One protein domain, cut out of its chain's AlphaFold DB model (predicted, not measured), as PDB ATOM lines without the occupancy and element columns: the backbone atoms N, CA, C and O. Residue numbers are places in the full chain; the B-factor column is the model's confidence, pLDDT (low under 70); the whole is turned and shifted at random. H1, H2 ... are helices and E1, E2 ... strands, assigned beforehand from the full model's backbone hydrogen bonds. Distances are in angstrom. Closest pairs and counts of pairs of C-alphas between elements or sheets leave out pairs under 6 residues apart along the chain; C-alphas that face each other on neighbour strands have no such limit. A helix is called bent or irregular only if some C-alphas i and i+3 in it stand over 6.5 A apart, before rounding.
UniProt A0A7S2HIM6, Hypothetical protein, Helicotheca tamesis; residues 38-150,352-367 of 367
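Overview. This is residues 38 to 150 and 352 to 367 of the 367 residues of the protein "Hypothetical protein" of Helicotheca tamesis (UniProt A0A7S2HIM6). Look for one twisted antiparallel sheet, a wall of three long strands E3, E4 and E5 with shorter E1, E2 and E6 at its edges. H4 packs across one face toward one end of the long strands, and H1, H2 and H3 gather round H4, while E2 and the link 81 to 95 lie toward the sheet's other end. The printed part has 129 residues, with four named helices and six named strands in the order H1 H2 E1 E2 E3 E4 E5 E6 H3 H4; the class is mixed. It is compact, with a radius of gyration of the C-alphas of 15.4 A and spans of 40 by 35 by 29 A.

Along the chain. Find C-alpha 41 at (209.670, 138.970, 167.569), where H1 begins and runs to residue 47; it is irregular, but only just, with C-alphas 43 and 46 6.8 A apart. H2, residues 54 to 68, is 21.3 A long. Then come E1, residues 72 to 74, and E2, residues 78 to 80. Find C-alpha 96 at (227.198, 139.757, 179.713); from there E3 runs 26.6 A to residue 104. E4, residues 109 to 117, is 25.8 A long and E5, residues 125 to 132, 24.1 A. E6 holds residues 138 to 142 and H3 residues 147 to 150. H4, residues 352 to 365, runs 20.0 A to C-alpha 365 at (195.721, 148.461, 168.787).

Arrangement. E2 E3 E4 E5 E6 form a meander, each strand the antiparallel neighbour of the one before. Look at N 98 and O 115, 2.8 A, between E3 and E4; N 112 and O 129, 2.9 A, between E4 and E5; and N 130 and O 140, 2.8 A, between E5 and E6. On one side of E3 are E1, with N 73 and O 103 at 2.9 A, and E2, with N 80 and O 97 at 2.8 A; E4 is on the other side. H4 is on the sheet at a height of 9.0 A, across the strands at 69 degrees to E4 on the local plane; its closest C-alphas to E4 are Val 353 and Val 111, 5.4 A. H4 is the hub: it touches H2 at Met 354 and Asn 59, 5.8 A; H3 at Ile 355 and Leu 148, 6.8 A; and H1 at Leu 362 and Phe 47, 7.4 A, these being the closest C-alphas. H2 and H3 only graze the sheet. In H2 and H4 every O i to N i+4 pair is within hydrogen-bond range; H1 has 1 of 3, beside 2 of 4 O i to N i+3 pairs, and H3 is too short for an O i to N i+4 pair.

Size, cuts and confidence. The two C-alphas farthest apart, Pro 84 and Ala 367, are 44.4 A apart. Residues 151 to 351 are not printed, and C-alphas 150 and 352 are 10.3 A apart across the cut. Of the links printed whole, E2 to E3 is long, with 15 residues. The mean pLDDT of the printed part is 93.1; look for values under 70 at residues 83 and 367.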
ATOM      1  N   ILE A  38     201.956 137.266 175.421       95.50
ATOM      2  CA  ILE A  38     203.292 137.006 174.887       95.50
ATOM      3  C   ILE A  38     203.309 137.583 173.478       95.50
ATOM      4  O   ILE A  38     202.393 137.305 172.711       95.50
ATOM      5  N   VAL A  39     204.296 138.423 173.192       96.12
ATOM      6  CA  VAL A  39     204.524 139.010 171.873       96.12
ATOM      7  C   VAL A  39     205.867 138.498 171.386       96.12
ATOM      8  O   VAL A  39     206.904 138.795 171.988       96.12
ATOM      9  N   GLU A  40     205.831 137.698 170.330       95.12
ATOM     10  CA  GLU A  40     207.025 137.160 169.686       95.12
ATOM     11  C   GLU A  40     207.660 138.204 168.758       95.12
ATOM     12  O   GLU A  40     206.998 139.126 168.279       95.12
ATOM     13  N   PHE A  41     208.948 138.041 168.443       93.75
ATOM     14  CA  PHE A  41     209.670 138.970 167.569       93.75
ATOM     15  C   PHE A  41     208.971 139.186 166.216       93.75
ATOM     16  O   PHE A  41     208.883 140.314 165.736       93.75
ATOM     17  N   SER A  42     208.408 138.132 165.619       94.19
ATOM     18  CA  SER A  42     207.682 138.218 164.343       94.19
ATOM     19  C   SER A  42     206.447 139.121 164.397       94.19
ATOM     20  O   SER A  42     206.087 139.705 163.377       94.19
ATOM     21  N   GLU A  43     205.817 139.268 165.565       94.31
ATOM     22  CA  GLU A  43     204.701 140.194 165.776       94.31
ATOM     23  C   GLU A  43     205.179 141.647 165.916       94.31
ATOM     24  O   GLU A  43     204.405 142.566 165.673       94.31
ATOM     25  N   LEU A  44     206.449 141.868 166.274       92.06
ATOM     26  CA  LEU A  44     207.047 143.201 166.401       92.06
ATOM     27  C   LEU A  44     207.528 143.773 165.069       92.06
ATOM     28  O   LEU A  44     207.491 144.988 164.886       92.06
ATOM     29  N   VAL A  45     207.975 142.912 164.146       91.69
ATOM     30  CA  VAL A  45     208.569 143.308 162.855       91.69
ATOM     31  C   VAL A  45     207.744 144.366 162.101       91.69
ATOM     32  O   VAL A  45     208.343 145.353 161.670       91.69
ATOM     33  N   PRO A  46     206.404 144.247 161.973       92.56
ATOM     34  CA  PRO A  46     205.601 145.237 161.249       92.56
ATOM     35  C   PRO A  46     205.623 146.648 161.857       92.56
ATOM     36  O   PRO A  46     205.373 147.614 161.143       92.56
ATOM     37  N   PHE A  47     205.935 146.780 163.149       92.56
ATOM     38  CA  PHE A  47     205.916 148.052 163.879       92.56
ATOM     39  C   PHE A  47     207.292 148.716 163.982       92.56
ATOM     40  O   PHE A  47     207.399 149.827 164.498       92.56
ATOM     41  N   LEU A  48     208.363 148.063 163.519       91.50
ATOM     42  CA  LEU A  48     209.722 148.584 163.689       91.50
ATOM     43  C   LEU A  48     209.930 149.929 162.985       91.50
ATOM     44  O   LEU A  48     210.614 150.788 163.524       91.50
ATOM     45  N   GLU A  49     209.336 150.148 161.811       91.56
ATOM     46  CA  GLU A  49     209.430 151.456 161.148       91.56
ATOM     47  C   GLU A  49     208.602 152.525 161.869       91.56
ATOM     48  O   GLU A  49     209.072 153.647 162.042       91.56
ATOM     49  N   GLU A  50     207.414 152.170 162.363       93.31
ATOM     50  CA  GLU A  50     206.534 153.073 163.120       93.31
ATOM     51  C   GLU A  50     207.149 153.496 164.465       93.31
ATOM     52  O   GLU A  50     206.957 154.618 164.936       93.31
ATOM     53  N   LEU A  51     207.953 152.625 165.072       95.88
ATOM     54  CA  LEU A  51     208.707 152.938 166.281       95.88
ATOM     55  C   LEU A  51     209.870 153.920 166.025       95.88
ATOM     56  O   LEU A  51     210.335 154.556 166.973       95.88
ATOM     57  N   VAL A  52     210.324 154.103 164.778       96.94
ATOM     58  CA  VAL A  52     211.236 155.202 164.404       96.94
ATOM     59  C   VAL A  52     210.418 156.481 164.228       96.94
ATOM     60  O   VAL A  52     210.168 156.946 163.117       96.94
ATOM     61  N   SER A  53     209.973 157.057 165.347       97.19
ATOM     62  CA  SER A  53     209.012 158.162 165.339       97.19
ATOM     63  C   SER A  53     209.348 159.308 166.296       97.19
ATOM     64  O   SER A  53     210.014 159.112 167.321       97.19
ATOM     65  N   PRO A  54     208.820 160.519 166.017       98.00
ATOM     66  CA  PRO A  54     208.846 161.631 166.964       98.00
ATOM     67  C   PRO A  54     208.192 161.294 168.310       98.00
ATOM     68  O   PRO A  54     208.623 161.815 169.337       98.00
ATOM     69  N   GLU A  55     207.191 160.404 168.333       98.06
ATOM     70  CA  GLU A  55     206.565 159.946 169.579       98.06
ATOM     71  C   GLU A  55     207.574 159.218 170.469       98.06
ATOM     72  O   GLU A  55     207.685 159.536 171.653       98.06
ATOM     73  N   LEU A  56     208.383 158.305 169.916       98.25
ATOM     74  CA  LEU A  56     209.407 157.643 170.718       98.25
ATOM     75  C   LEU A  56     210.452 158.644 171.239       98.25
ATOM     76  O   LEU A  56     210.835 158.543 172.405       98.25
ATOM     77  N   LEU A  57     210.866 159.638 170.441       98.44
ATOM     78  CA  LEU A  57     211.760 160.710 170.916       98.44
ATOM     79  C   LEU A  57     211.132 161.513 172.065       98.44
ATOM     80  O   LEU A  57     211.793 161.770 173.075       98.44
ATOM     81  N   GLN A  58     209.847 161.856 171.959       98.44
ATOM     82  CA  GLN A  58     209.111 162.554 173.013       98.44
ATOM     83  C   GLN A  58     208.985 161.701 174.284       98.44
ATOM     84  O   GLN A  58     209.108 162.222 175.401       98.44
ATOM     85  N   ASN A  59     208.798 160.389 174.144       97.94
ATOM     86  CA  ASN A  59     208.781 159.477 175.281       97.94
ATOM     87  C   ASN A  59     210.160 159.437 175.958       97.94
ATOM     88  O   ASN A  59     210.234 159.585 177.178       97.94
ATOM     89  N   GLN A  60     211.258 159.333 175.195       98.38
ATOM     90  CA  GLN A  60     212.619 159.411 175.755       98.38
ATOM     91  C   GLN A  60     212.872 160.755 176.465       98.38
ATOM     92  O   GLN A  60     213.438 160.777 177.559       98.38
ATOM     93  N   SER A  61     212.380 161.866 175.909       98.50
ATOM     94  CA  SER A  61     212.464 163.197 176.528       98.50
ATOM     95  C   SER A  61     211.729 163.255 177.866       98.50
ATOM     96  O   SER A  61     212.273 163.724 178.872       98.50
ATOM     97  N   SER A  62     210.529 162.677 177.917       98.19
ATOM     98  CA  SER A  62     209.739 162.561 179.144       98.19
ATOM     99  C   SER A  62     210.457 161.700 180.190       98.19
ATOM    100  O   SER A  62     210.475 162.044 181.373       98.19
ATOM    101  N   ALA A  63     211.105 160.618 179.756       97.62
ATOM    102  CA  ALA A  63     211.864 159.716 180.613       97.62
ATOM    103  C   ALA A  63     213.065 160.407 181.266       97.62
ATOM    104  O   ALA A  63     213.238 160.320 182.482       97.62
ATOM    105  N   TYR A  64     213.869 161.129 180.482       98.44
ATOM    106  CA  TYR A  64     215.017 161.875 180.996       98.44
ATOM    107  C   TYR A  64     214.609 163.018 181.913       98.44
ATOM    108  O   TYR A  64     215.148 163.149 183.013       98.44
ATOM    109  N   SER A  65     213.614 163.802 181.497       98.38
ATOM    110  CA  SER A  65     213.033 164.869 182.311       98.38
ATOM    111  C   SER A  65     212.600 164.339 183.679       98.38
ATOM    112  O   SER A  65     212.957 164.902 184.717       98.38
ATOM    113  N   ALA A  66     211.887 163.208 183.700       98.25
ATOM    114  CA  ALA A  66     211.432 162.570 184.927       98.25
ATOM    115  C   ALA A  66     212.575 161.966 185.757       98.25
ATOM    116  O   ALA A  66     212.527 162.053 186.987       98.25
ATOM    117  N   TYR A  67     213.599 161.391 185.116       98.19
ATOM    118  CA  TYR A  67     214.777 160.849 185.794       98.19
ATOM    119  C   TYR A  67     215.511 161.926 186.593       98.19
ATOM    120  O   TYR A  67     215.621 161.808 187.816       98.19
ATOM    121  N   SER A  68     215.898 163.028 185.946       97.44
ATOM    122  CA  SER A  68     216.588 164.136 186.622       97.44
ATOM    123  C   SER A  68     215.704 164.851 187.648       97.44
ATOM    124  O   SER A  68     216.199 165.344 188.662       97.44
ATOM    125  N   ALA A  69     214.382 164.861 187.443       97.81
ATOM    126  CA  ALA A  69     213.417 165.368 188.419       97.81
ATOM    127  C   ALA A  69     213.118 164.389 189.574       97.81
ATOM    128  O   ALA A  69     212.291 164.700 190.432       97.81
ATOM    129  N   LYS A  70     213.758 163.209 189.610       97.56
ATOM    130  CA  LYS A  70     213.547 162.151 190.619       97.56
ATOM    131  C   LYS A  70     212.091 161.672 190.707       97.56
ATOM    132  O   LYS A  70     211.616 161.273 191.768       97.56
ATOM    133  N   LYS A  71     211.381 161.689 189.577       98.31
ATOM    134  CA  LYS A  71     209.988 161.224 189.434       98.31
ATOM    135  C   LYS A  71     209.886 159.768 188.970       98.31
ATOM    136  O   LYS A  71     208.820 159.308 188.560       98.31
ATOM    137  N   VAL A  72     210.994 159.043 189.027       98.06
ATOM    138  CA  VAL A  72     211.105 157.654 188.588       98.06
ATOM    139  C   VAL A  72     211.835 156.841 189.639       98.06
ATOM    140  O   VAL A  72     212.658 157.367 190.389       98.06
ATOM    141  N   SER A  73     211.568 155.546 189.638       97.75
ATOM    142  CA  SER A  73     212.275 154.566 190.445       97.75
ATOM    143  C   SER A  73     213.015 153.624 189.510       97.75
ATOM    144  O   SER A  73     212.401 152.853 188.777       97.75
ATOM    145  N   VAL A  74     214.344 153.704 189.520       96.56
ATOM    146  CA  VAL A  74     215.240 152.855 188.725       96.56
ATOM    147  C   VAL A  74     216.122 152.087 189.694       96.56
ATOM    148  O   VAL A  74     216.793 152.690 190.531       96.56
ATOM    149  N   MET A  75     216.088 150.759 189.619       95.19
ATOM    150  CA  MET A  75     216.882 149.919 190.517       95.19
ATOM    151  C   MET A  75     218.320 149.777 189.999       95.19
ATOM    152  O   MET A  75     218.554 149.939 188.797       95.19
ATOM    153  N   PRO A  76     219.285 149.442 190.876       91.94
ATOM    154  CA  PRO A  76     220.638 149.105 190.453       91.94
ATOM    155  C   PRO A  76     220.643 148.016 189.376       91.94
ATOM    156  O   PRO A  76     219.887 147.044 189.452       91.94
ATOM    157  N   ILE A  77     221.513 148.178 188.380       92.25
ATOM    158  CA  ILE A  77     221.652 147.211 187.291       92.25
ATOM    159  C   ILE A  77     222.270 145.935 187.859       92.25
ATOM    160  O   ILE A  77     223.366 145.968 188.422       92.25
ATOM    161  N   GLN A  78     221.598 144.802 187.669       92.19
ATOM    162  CA  GLN A  78     222.205 143.503 187.941       92.19
ATOM    163  C   GLN A  78     222.954 143.063 186.691       92.19
ATOM    164  O   GLN A  78     222.349 142.939 185.629       92.19
ATOM    165  N   THR A  79     224.258 142.836 186.811       90.75
ATOM    166  CA  THR A  79     225.106 142.363 185.715       90.75
ATOM    167  C   THR A  79     225.620 140.966 186.049       90.75
ATOM    168  O   THR A  79     226.022 140.711 187.180       90.75
ATOM    169  N   LEU A  80     225.600 140.073 185.064       90.31
ATOM    170  CA  LEU A  80     226.226 138.753 185.086       90.31
ATOM    171  C   LEU A  80     227.292 138.712 183.986       90.31
ATOM    172  O   LEU A  80     227.047 139.206 182.889       90.31
ATOM    173  N   GLY A  81     228.440 138.082 184.244       85.62
ATOM    174  CA  GLY A  81     229.440 137.779 183.209       85.62
ATOM    175  C   GLY A  81     230.622 138.731 183.079       85.62
ATOM    176  O   GLY A  81     231.530 138.440 182.305       85.62
ATOM    177  N   GLN A  82     230.665 139.817 183.854       77.69
ATOM    178  CA  GLN A  82     231.741 140.811 183.803       77.69
ATOM    179  C   GLN A  82     232.280 141.103 185.204       77.69
ATOM    180  O   GLN A  82     231.531 141.645 186.018       77.69
ATOM    181  N   PRO A  83     233.559 140.813 185.508       69.00
ATOM    182  CA  PRO A  83     234.196 141.303 186.725       69.00
ATOM    183  C   PRO A  83     234.106 142.841 186.821       69.00
ATOM    184  O   PRO A  83     234.272 143.515 185.806       69.00
ATOM    185  N   PRO A  84     233.856 143.416 188.013       71.56
ATOM    186  CA  PRO A  84     233.738 142.752 189.317       71.56
ATOM    187  C   PRO A  84     232.365 142.100 189.586       71.56
ATOM    188  O   PRO A  84     232.197 141.426 190.600       71.56
ATOM    189  N   HIS A  85     231.387 142.260 188.697       71.88
ATOM    190  CA  HIS A  85     229.994 141.819 188.845       71.88
ATOM    191  C   HIS A  85     229.769 140.336 188.480       71.88
ATOM    192  O   HIS A  85     228.779 139.969 187.853       71.88
ATOM    193  N   GLY A  86     230.687 139.459 188.889       72.19
ATOM    194  CA  GLY A  86     230.586 138.011 188.694       72.19
ATOM    195  C   GLY A  86     231.719 137.411 187.862       72.19
ATOM    196  O   GLY A  86     232.572 138.109 187.315       72.19
ATOM    197  N   ALA A  87     231.739 136.078 187.804       80.00
ATOM    198  CA  ALA A  87     232.670 135.339 186.959       80.00
ATOM    199  C   ALA A  87     232.324 135.527 185.475       80.00
ATOM    200  O   ALA A  87     231.162 135.749 185.127       80.00
ATOM    201  N   ARG A  88     233.333 135.407 184.606       86.19
ATOM    202  CA  ARG A  88     233.156 135.458 183.150       86.19
ATOM    203  C   ARG A  88     232.193 134.365 182.681       86.19
ATOM    204  O   ARG A  88     232.278 133.224 183.140       86.19
ATOM    205  N   LEU A  89     231.300 134.713 181.756       90.38
ATOM    206  CA  LEU A  89     230.454 133.739 181.066       90.38
ATOM    207  C   LEU A  89     231.270 132.959 180.027       90.38
ATOM    208  O   LEU A  89     232.316 133.407 179.564       90.38
ATOM    209  N   LEU A  90     230.759 131.796 179.620       91.69
ATOM    210  CA  LEU A  90     231.393 130.958 178.592       91.69
ATOM    211  C   LEU A  90     231.332 131.566 177.181       91.69
ATOM    212  O   LEU A  90     232.037 131.101 176.297       91.69
ATOM    213  N   GLY A  91     230.504 132.596 176.974       88.31
ATOM    214  CA  GLY A  91     230.342 133.271 175.683       88.31
ATOM    215  C   GLY A  91     231.510 134.177 175.274       88.31
ATOM    216  O   GLY A  91     231.430 134.798 174.222       88.31
ATOM    217  N   GLY A  92     232.564 134.286 176.085       87.38
ATOM    218  CA  GLY A  92     233.741 135.110 175.800       87.38
ATOM    219  C   GLY A  92     233.929 136.253 176.796       87.38
ATOM    220  O   GLY A  92     233.133 136.450 177.714       87.38
ATOM    221  N   GLU A  93     235.010 137.016 176.625       84.56
ATOM    222  CA  GLU A  93     235.404 138.059 177.583       84.56
ATOM    223  C   GLU A  93     234.400 139.214 177.676       84.56
ATOM    224  O   GLU A  93     234.283 139.822 178.736       84.56
ATOM    225  N   ASN A  94     233.649 139.485 176.608       84.56
ATOM    226  CA  ASN A  94     232.657 140.562 176.555       84.56
ATOM    227  C   ASN A  94     231.222 140.085 176.827       84.56
ATOM    228  O   ASN A  94     230.306 140.907 176.858       84.56
ATOM    229  N   ALA A  95     231.015 138.781 177.040       90.12
ATOM    230  CA  ALA A  95     229.689 138.224 177.253       90.12
ATOM    231  C   ALA A  95     229.106 138.711 178.583       90.12
ATOM    232  O   ALA A  95     229.736 138.592 179.639       90.12
ATOM    233  N   GLN A  96     227.889 139.250 178.535       91.50
ATOM    234  CA  GLN A  96     227.198 139.757 179.713       91.50
ATOM    235  C   GLN A  96     225.681 139.630 179.606       91.50
ATOM    236  O   GLN A  96     225.113 139.615 178.514       91.50
ATOM    237  N   ILE A  97     225.032 139.585 180.767       93.06
ATOM    238  CA  ILE A  97     223.577 139.685 180.905       93.06
ATOM    239  C   ILE A  97     223.283 140.790 181.914       93.06
ATOM    240  O   ILE A  97     223.838 140.796 183.011       93.06
ATOM    241  N   CYS A  98     222.406 141.717 181.551       93.44
ATOM    242  CA  CYS A  98     222.002 142.848 182.368       93.44
ATOM    243  C   CYS A  98     220.497 142.805 182.627       93.44
ATOM    244  O   CYS A  98     219.703 142.767 181.686       93.44
ATOM    245  N   VAL A  99     220.105 142.884 183.898       95.81
ATOM    246  CA  VAL A  99     218.714 143.098 184.302       95.81
ATOM    247  C   VAL A  99     218.548 144.554 184.710       95.81
ATOM    248  O   VAL A  99     219.199 145.022 185.649       95.81
ATOM    249  N   LYS A 100     217.687 145.278 183.992       96.81
ATOM    250  CA  LYS A 100     217.341 146.674 184.283       96.81
ATOM    251  C   LYS A 100     215.857 146.748 184.617       96.81
ATOM    252  O   LYS A 100     215.030 146.247 183.862       96.81
ATOM    253  N   THR A 101     215.521 147.360 185.747       97.88
ATOM    254  CA  THR A 101     214.128 147.476 186.194       97.88
ATOM    255  C   THR A 101     213.802 148.908 186.560       97.88
ATOM    256  O   THR A 101     214.587 149.558 187.260       97.88
ATOM    257  N   GLY A 102     212.633 149.384 186.151       97.94
ATOM    258  CA  GLY A 102     212.193 150.711 186.537       97.94
ATOM    259  C   GLY A 102     210.724 150.988 186.269       97.94
ATOM    260  O   GLY A 102     210.028 150.207 185.620       97.94
ATOM    261  N   TYR A 103     210.267 152.110 186.813       98.38
ATOM    262  CA  TYR A 103     208.920 152.631 186.628       98.38
ATOM    263  C   TYR A 103     208.866 154.141 186.895       98.38
ATOM    264  O   TYR A 103     209.706 154.697 187.605       98.38
ATOM    265  N   MET A 104     207.861 154.807 186.325       97.88
ATOM    266  CA  MET A 104     207.494 156.184 186.683       97.88
ATOM    267  C   MET A 104     206.713 156.148 188.005       97.88
ATOM    268  O   MET A 104     205.780 155.356 188.099       97.88
ATOM    269  N   ASN A 105     207.036 156.987 188.998       95.62
ATOM    270  CA  ASN A 105     206.465 156.887 190.360       95.62
ATOM    271  C   ASN A 105     204.930 157.033 190.419       95.62
ATOM    272  O   ASN A 105     204.302 156.510 191.332       95.62
ATOM    273  N   GLU A 106     204.336 157.729 189.449       92.19
ATOM    274  CA  GLU A 106     202.882 157.912 189.295       92.19
ATOM    275  C   GLU A 106     202.380 157.308 187.968       92.19
ATOM    276  O   GLU A 106     201.415 157.778 187.372       92.19
ATOM    277  N   GLY A 107     203.088 156.298 187.460       93.81
ATOM    278  CA  GLY A 107     202.738 155.600 186.225       93.81
ATOM    279  C   GLY A 107     201.818 154.399 186.443       93.81
ATOM    280  O   GLY A 107     201.570 153.957 187.562       93.81
ATOM    281  N   ASP A 108     201.352 153.821 185.338       95.31
ATOM    282  CA  ASP A 108     200.501 152.625 185.364       95.31
ATOM    283  C   ASP A 108     201.284 151.310 185.255       95.31
ATOM    284  O   ASP A 108     200.768 150.260 185.646       95.31
ATOM    285  N   ALA A 109     202.526 151.359 184.760       97.75
ATOM    286  CA  ALA A 109     203.330 150.181 184.445       97.75
ATOM    287  C   ALA A 109     204.745 150.233 185.037       97.75
ATOM    288  O   ALA A 109     205.333 151.306 185.199       97.75
ATOM    289  N   TYR A 110     205.287 149.058 185.347       98.44
ATOM    290  CA  TYR A 110     206.700 148.829 185.628       98.44
ATOM    291  C   TYR A 110     207.276 147.865 184.595       98.44
ATOM    292  O   TYR A 110     206.565 146.996 184.085       98.44
ATOM    293  N   VAL A 111     208.566 148.016 184.291       98.62
ATOM    294  CA  VAL A 111     209.252 147.183 183.298       98.62
ATOM    295  C   VAL A 111     210.479 146.516 183.895       98.62
ATOM    296  O   VAL A 111     211.244 147.129 184.645       98.62
ATOM    297  N   ILE A 112     210.658 145.244 183.541       98.38
ATOM    298  CA  ILE A 112     211.875 144.468 183.766       98.38
ATOM    299  C   ILE A 112     212.424 144.088 182.401       98.38
ATOM    300  O   ILE A 112     211.790 143.339 181.662       98.38
ATOM    301  N   LYS A 113     213.616 144.573 182.082       98.25
ATOM    302  CA  LYS A 113     214.365 144.157 180.905       98.25
ATOM    303  C   LYS A 113     215.446 143.168 181.299       98.25
ATOM    304  O   LYS A 113     216.225 143.454 182.209       98.25
ATOM    305  N   VAL A 114     215.561 142.085 180.541       97.31
ATOM    306  CA  VAL A 114     216.758 141.243 180.500       97.31
ATOM    307  C   VAL A 114     217.415 141.437 179.140       97.31
ATOM    308  O   VAL A 114     216.809 141.131 178.122       97.31
ATOM    309  N   ALA A 115     218.643 141.950 179.124       94.56
ATOM    310  CA  ALA A 115     219.432 142.146 177.912       94.56
ATOM    311  C   ALA A 115     220.718 141.322 177.995       94.56
ATOM    312  O   ALA A 115     221.472 141.448 178.957       94.56
ATOM    313  N   SER A 116     220.969 140.500 176.987       92.31
ATOM    314  CA  SER A 116     222.137 139.631 176.861       92.31
ATOM    315  C   SER A 116     222.915 140.025 175.612       92.31
ATOM    316  O   SER A 116     222.313 140.276 174.571       92.31
ATOM    317  N   GLY A 117     224.242 140.070 175.693       91.19
ATOM    318  CA  GLY A 117     225.064 140.472 174.555       91.19
ATOM    319  C   GLY A 117     226.556 140.254 174.766       91.19
ATOM    320  O   GLY A 117     226.995 139.831 175.836       91.19
ATOM    321  N   GLY A 118     227.332 140.541 173.720       87.88
ATOM    322  CA  GLY A 118     228.799 140.485 173.740       87.88
ATOM    323  C   GLY A 118     229.408 139.081 173.656       87.88
ATOM    324  O   GLY A 118     230.618 138.943 173.825       87.88
ATOM    325  N   ALA A 119     228.596 138.050 173.401       90.00
ATOM    326  CA  ALA A 119     229.090 136.700 173.157       90.00
ATOM    327  C   ALA A 119     229.656 136.558 171.732       90.00
ATOM    328  O   ALA A 119     229.060 137.034 170.765       90.00
ATOM    329  N   GLU A 120     230.804 135.896 171.589       85.38
ATOM    330  CA  GLU A 120     231.480 135.736 170.297       85.38
ATOM    331  C   GLU A 120     230.634 134.912 169.317       85.38
ATOM    332  O   GLU A 120     230.282 133.768 169.593       85.38
ATOM    333  N   GLY A 121     230.313 135.492 168.157       85.31
ATOM    334  CA  GLY A 121     229.527 134.828 167.112       85.31
ATOM    335  C   GLY A 121     228.010 134.825 167.335       85.31
ATOM    336  O   GLY A 121     227.297 134.249 166.516       85.31
ATOM    337  N   TYR A 122     227.509 135.482 168.386       86.94
ATOM    338  CA  TYR A 122     226.078 135.585 168.682       86.94
ATOM    339  C   TYR A 122     225.613 137.046 168.697       86.94
ATOM    340  O   TYR A 122     226.352 137.949 169.090       86.94
ATOM    341  N   GLY A 123     224.370 137.270 168.267       84.56
ATOM    342  CA  GLY A 123     223.707 138.567 168.380       84.56
ATOM    343  C   GLY A 123     223.285 138.887 169.814       84.56
ATOM    344  O   GLY A 123     223.364 138.045 170.715       84.56
ATOM    345  N   ASN A 124     222.807 140.114 170.014       87.88
ATOM    346  CA  ASN A 124     222.107 140.463 171.244       87.88
ATOM    347  C   ASN A 124     220.813 139.642 171.354       87.88
ATOM    348  O   ASN A 124     220.250 139.195 170.361       87.88
ATOM    349  N   SER A 125     220.374 139.402 172.583       91.12
ATOM    350  CA  SER A 125     219.141 138.677 172.883       91.12
ATOM    351  C   SER A 125     218.535 139.229 174.165       91.12
ATOM    352  O   SER A 125     219.220 139.868 174.967       91.12
ATOM    353  N   GLY A 126     217.253 138.994 174.399       92.31
ATOM    354  CA  GLY A 126     216.596 139.513 175.582       92.31
ATOM    355  C   GLY A 126     215.086 139.482 175.495       92.31
ATOM    356  O   GLY A 126     214.508 138.957 174.544       92.31
ATOM    357  N   PHE A 127     214.478 140.039 176.533       96.56
ATOM    358  CA  PHE A 127     213.053 140.317 176.575       96.56
ATOM    359  C   PHE A 127     212.772 141.512 177.486       96.56
ATOM    360  O   PHE A 127     213.566 141.854 178.378       96.56
ATOM    361  N   MET A 128     211.590 142.098 177.319       98.19
ATOM    362  CA  MET A 128     211.026 143.076 178.245       98.19
ATOM    363  C   MET A 128     209.694 142.572 178.802       98.19
ATOM    364  O   MET A 128     208.784 142.218 178.060       98.19
ATOM    365  N   MET A 129     209.567 142.553 180.125       97.88
ATOM    366  CA  MET A 129     208.323 142.255 180.829       97.88
ATOM    367  C   MET A 129     207.680 143.555 181.301       97.88
ATOM    368  O   MET A 129     208.328 144.343 181.990       97.88
ATOM    369  N   ILE A 130     206.396 143.726 181.008       98.56
ATOM    370  CA  ILE A 130     205.562 144.842 181.450       98.56
ATOM    371  C   ILE A 130     204.561 144.318 182.479       98.56
ATOM    372  O   ILE A 130     203.847 143.345 182.223       98.56
ATOM    373  N   GLY A 131     204.495 144.960 183.642       97.62
ATOM    374  CA  GLY A 131     203.494 144.673 184.669       97.62
ATOM    375  C   GLY A 131     202.793 145.932 185.160       97.62
ATOM    376  O   GLY A 131     203.329 147.033 185.057       97.62
ATOM    377  N   SER A 132     201.598 145.772 185.724       96.50
ATOM    378  CA  SER A 132     200.820 146.893 186.260       96.50
ATOM    379  C   SER A 132     201.337 147.328 187.629       96.50
ATOM    380  O   SER A 132     201.431 146.510 188.542       96.50
ATOM    381  N   GLN A 133     201.560 148.628 187.837       96.38
ATOM    382  CA  GLN A 133     201.849 149.170 189.175       96.38
ATOM    383  C   GLN A 133     200.653 149.055 190.133       96.38
ATOM    384  O   GLN A 133     200.837 149.049 191.347       96.38
ATOM    385  N   LYS A 134     199.425 148.945 189.604       94.31
ATOM    386  CA  LYS A 134     198.192 148.874 190.403       94.31
ATOM    387  C   LYS A 134     197.869 147.450 190.839       94.31
ATOM    388  O   LYS A 134     197.638 147.210 192.020       94.31
ATOM    389  N   SER A 135     197.825 146.508 189.895       93.81
ATOM    390  CA  SER A 135     197.445 145.117 190.190       93.81
ATOM    391  C   SER A 135     198.635 144.203 190.480       93.81
ATOM    392  O   SER A 135     198.432 143.095 190.973       93.81
ATOM    393  N   LEU A 136     199.860 144.640 190.161       93.56
ATOM    394  CA  LEU A 136     201.093 143.840 190.199       93.56
ATOM    395  C   LEU A 136     201.064 142.606 189.284       93.56
ATOM    396  O   LEU A 136     201.930 141.736 189.373       93.56
ATOM    397  N   GLN A 137     200.069 142.513 188.402       93.56
ATOM    398  CA  GLN A 137     199.980 141.447 187.416       93.56
ATOM    399  C   GLN A 137     200.890 141.763 186.234       93.56
ATOM    400  O   GLN A 137     200.978 142.910 185.788       93.56
ATOM    401  N   ILE A 138     201.537 140.723 185.712       95.62
ATOM    402  CA  ILE A 138     202.257 140.796 184.443       95.62
ATOM    403  C   ILE A 138     201.216 140.958 183.338       95.62
ATOM    404  O   ILE A 138     200.274 140.173 183.260       95.62
ATOM    405  N   GLN A 139     201.392 141.978 182.510       95.06
ATOM    406  CA  GLN A 139     200.484 142.306 181.416       95.06
ATOM    407  C   GLN A 139     201.022 141.764 180.094       95.06
ATOM    408  O   GLN A 139     200.288 141.108 179.358       95.06
ATOM    409  N   THR A 140     202.310 141.986 179.819       97.06
ATOM    410  CA  THR A 140     202.914 141.641 178.529       97.06
ATOM    411  C   THR A 140     204.365 141.195 178.683       97.06
ATOM    412  O   THR A 140     205.109 141.737 179.498       97.06
ATOM    413  N   MET A 141     204.766 140.210 177.886       97.12
ATOM    414  CA  MET A 141     206.141 139.755 177.692       97.12
ATOM    415  C   MET A 141     206.510 139.985 176.227       97.12
ATOM    416  O   MET A 141     205.883 139.405 175.348       97.12
ATOM    417  N   LEU A 142     207.508 140.828 175.974       97.62
ATOM    418  CA  LEU A 142     208.026 141.134 174.642       97.62
ATOM    419  C   LEU A 142     209.319 140.338 174.428       97.62
ATOM    420  O   LEU A 142     210.340 140.681 175.026       97.62
ATOM    421  N   PHE A 143     209.284 139.284 173.613       96.50
ATOM    422  CA  PHE A 143     210.481 138.547 173.192       96.50
ATOM    423  C   PHE A 143     211.076 139.229 171.962       96.50
ATOM    424  O   PHE A 143     210.835 138.836 170.826       96.50
ATOM    425  N   ASP A 144     211.816 140.308 172.204       93.81
ATOM    426  CA  ASP A 144     212.203 141.267 171.171       93.81
ATOM    427  C   ASP A 144     213.571 141.003 170.527       93.81
ATOM    428  O   ASP A 144     214.029 141.797 169.711       93.81
ATOM    429  N   GLU A 145     214.257 139.928 170.923       91.88
ATOM    430  CA  GLU A 145     215.622 139.605 170.472       91.88
ATOM    431  C   GLU A 145     216.618 140.774 170.648       91.88
ATOM    432  O   GLU A 145     217.639 140.870 169.975       91.88
ATOM    433  N   GLY A 146     216.339 141.678 171.594       92.56
ATOM    434  CA  GLY A 146     217.139 142.870 171.863       92.56
ATOM    435  C   GLY A 146     216.834 144.076 170.968       92.56
ATOM    436  O   GLY A 146     217.394 145.145 171.216       92.56
ATOM    437  N   ILE A 147     215.940 143.976 169.978       94.75
ATOM    438  CA  ILE A 147     215.681 145.070 169.034       94.75
ATOM    439  C   ILE A 147     215.147 146.332 169.712       94.75
ATOM    440  O   ILE A 147     215.561 147.437 169.366       94.75
ATOM    441  N   LEU A 148     214.303 146.199 170.738       97.06
ATOM    442  CA  LEU A 148     213.775 147.355 171.462       97.06
ATOM    443  C   LEU A 148     214.882 148.036 172.266       97.06
ATOM    444  O   LEU A 148     214.869 149.254 172.437       97.06
ATOM    445  N   THR A 149     215.889 147.278 172.714       96.12
ATOM    446  CA  THR A 149     217.112 147.862 173.275       96.12
ATOM    447  C   THR A 149     217.874 148.657 172.226       96.12
ATOM    448  O   THR A 149     218.328 149.761 172.538       96.12
ATOM    449  N   GLU A 150     217.993 148.149 171.001       95.88
ATOM    450  CA  GLU A 150     218.690 148.871 169.943       95.88
ATOM    451  C   GLU A 150     218.000 150.206 169.630       95.88
ATOM    452  O   GLU A 150     218.628 151.268 169.667       95.88
ATOM    453  N   ASP A 352     213.712 151.985 178.706       98.19
ATOM    454  CA  ASP A 352     213.115 150.677 178.429       98.19
ATOM    455  C   ASP A 352     211.609 150.694 178.756       98.19
ATOM    456  O   ASP A 352     210.808 150.179 177.982       98.19
ATOM    457  N   VAL A 353     211.201 151.366 179.846       98.31
ATOM    458  CA  VAL A 353     209.776 151.579 180.180       98.31
ATOM    459  C   VAL A 353     209.045 152.286 179.036       98.31
ATOM    460  O   VAL A 353     207.954 151.869 178.647       98.31
ATOM    461  N   MET A 354     209.647 153.341 178.484       97.94
ATOM    462  CA  MET A 354     209.037 154.130 177.414       97.94
ATOM    463  C   MET A 354     208.811 153.331 176.134       97.94
ATOM    464  O   MET A 354     207.720 153.390 175.571       97.94
ATOM    465  N   ILE A 355     209.819 152.588 175.669       98.25
ATOM    466  CA  ILE A 355     209.676 151.837 174.418       98.25
ATOM    467  C   ILE A 355     208.782 150.609 174.593       98.25
ATOM    468  O   ILE A 355     207.963 150.334 173.722       98.25
ATOM    469  N   ALA A 356     208.876 149.906 175.727       98.12
ATOM    470  CA  ALA A 356     208.074 148.715 175.973       98.12
ATOM    471  C   ALA A 356     206.580 149.057 176.037       98.12
ATOM    472  O   ALA A 356     205.762 148.381 175.420       98.12
ATOM    473  N   THR A 357     206.219 150.138 176.736       97.25
ATOM    474  CA  THR A 357     204.814 150.567 176.845       97.25
ATOM    475  C   THR A 357     204.270 151.158 175.544       97.25
ATOM    476  O   THR A 357     203.093 150.965 175.249       97.25
ATOM    477  N   LEU A 358     205.100 151.829 174.736       97.38
ATOM    478  CA  LEU A 358     204.709 152.240 173.382       97.38
ATOM    479  C   LEU A 358     204.455 151.017 172.491       97.38
ATOM    480  O   LEU A 358     203.405 150.911 171.867       97.38
ATOM    481  N   CYS A 359     205.381 150.060 172.497       96.81
ATOM    482  CA  CYS A 359     205.271 148.822 171.737       96.81
ATOM    483  C   CYS A 359     204.024 148.011 172.129       96.81
ATOM    484  O   CYS A 359     203.271 147.589 171.256       96.81
ATOM    485  N   GLN A 360     203.750 147.868 173.430       95.62
ATOM    486  CA  GLN A 360     202.534 147.229 173.934       95.62
ATOM    487  C   GLN A 360     201.271 147.869 173.347       95.62
ATOM    488  O   GLN A 360     200.412 147.150 172.845       95.62
ATOM    489  N   LYS A 361     201.177 149.207 173.353       94.31
ATOM    490  CA  LYS A 361     200.020 149.929 172.800       94.31
ATOM    491  C   LYS A 361     199.825 149.670 171.309       94.31
ATOM    492  O   LYS A 361     198.696 149.440 170.892       94.31
ATOM    493  N   LEU A 362     200.901 149.699 170.520       93.69
ATOM    494  CA  LEU A 362     200.837 149.444 169.074       93.69
ATOM    495  C   LEU A 362     200.325 148.031 168.789       93.69
ATOM    496  O   LEU A 362     199.375 147.838 168.036       93.69
ATOM    497  N   VAL A 363     200.902 147.053 169.481       90.69
ATOM    498  CA  VAL A 363     200.574 145.636 169.328       90.69
ATOM    499  C   VAL A 363     199.150 145.322 169.826       90.69
ATOM    500  O   VAL A 363     198.489 144.413 169.314       90.69
ATOM    501  N   GLU A 364     198.637 146.051 170.823       88.69
ATOM    502  CA  GLU A 364     197.244 145.983 171.304       88.69
ATOM    503  C   GLU A 364     196.241 146.677 170.386       88.69
ATOM    504  O   GLU A 364     195.128 146.183 170.257       88.69
ATOM    505  N   ALA A 365     196.614 147.764 169.712       85.75
ATOM    506  CA  ALA A 365     195.721 148.461 168.787       85.75
ATOM    507  C   ALA A 365     195.383 147.636 167.530       85.75
ATOM    508  O   ALA A 365     194.377 147.900 166.871       85.75
ATOM    509  N   THR A 366     196.218 146.652 167.193       74.88
ATOM    510  CA  THR A 366     196.064 145.784 166.014       74.88
ATOM    511  C   THR A 366     195.502 144.391 166.309       74.88
ATOM    512  O   THR A 366     195.290 143.628 165.368       74.88
ATOM    513  N   ALA A 367     195.324 144.040 167.586       60.69
ATOM    514  CA  ALA A 367     194.756 142.762 168.028       60.69
ATOM    515  C   ALA A 367     193.245 142.882 168.240       60.69
ATOM    516  O   ALA A 367     192.538 141.898 167.917       60.69
TER     517      ALA A 367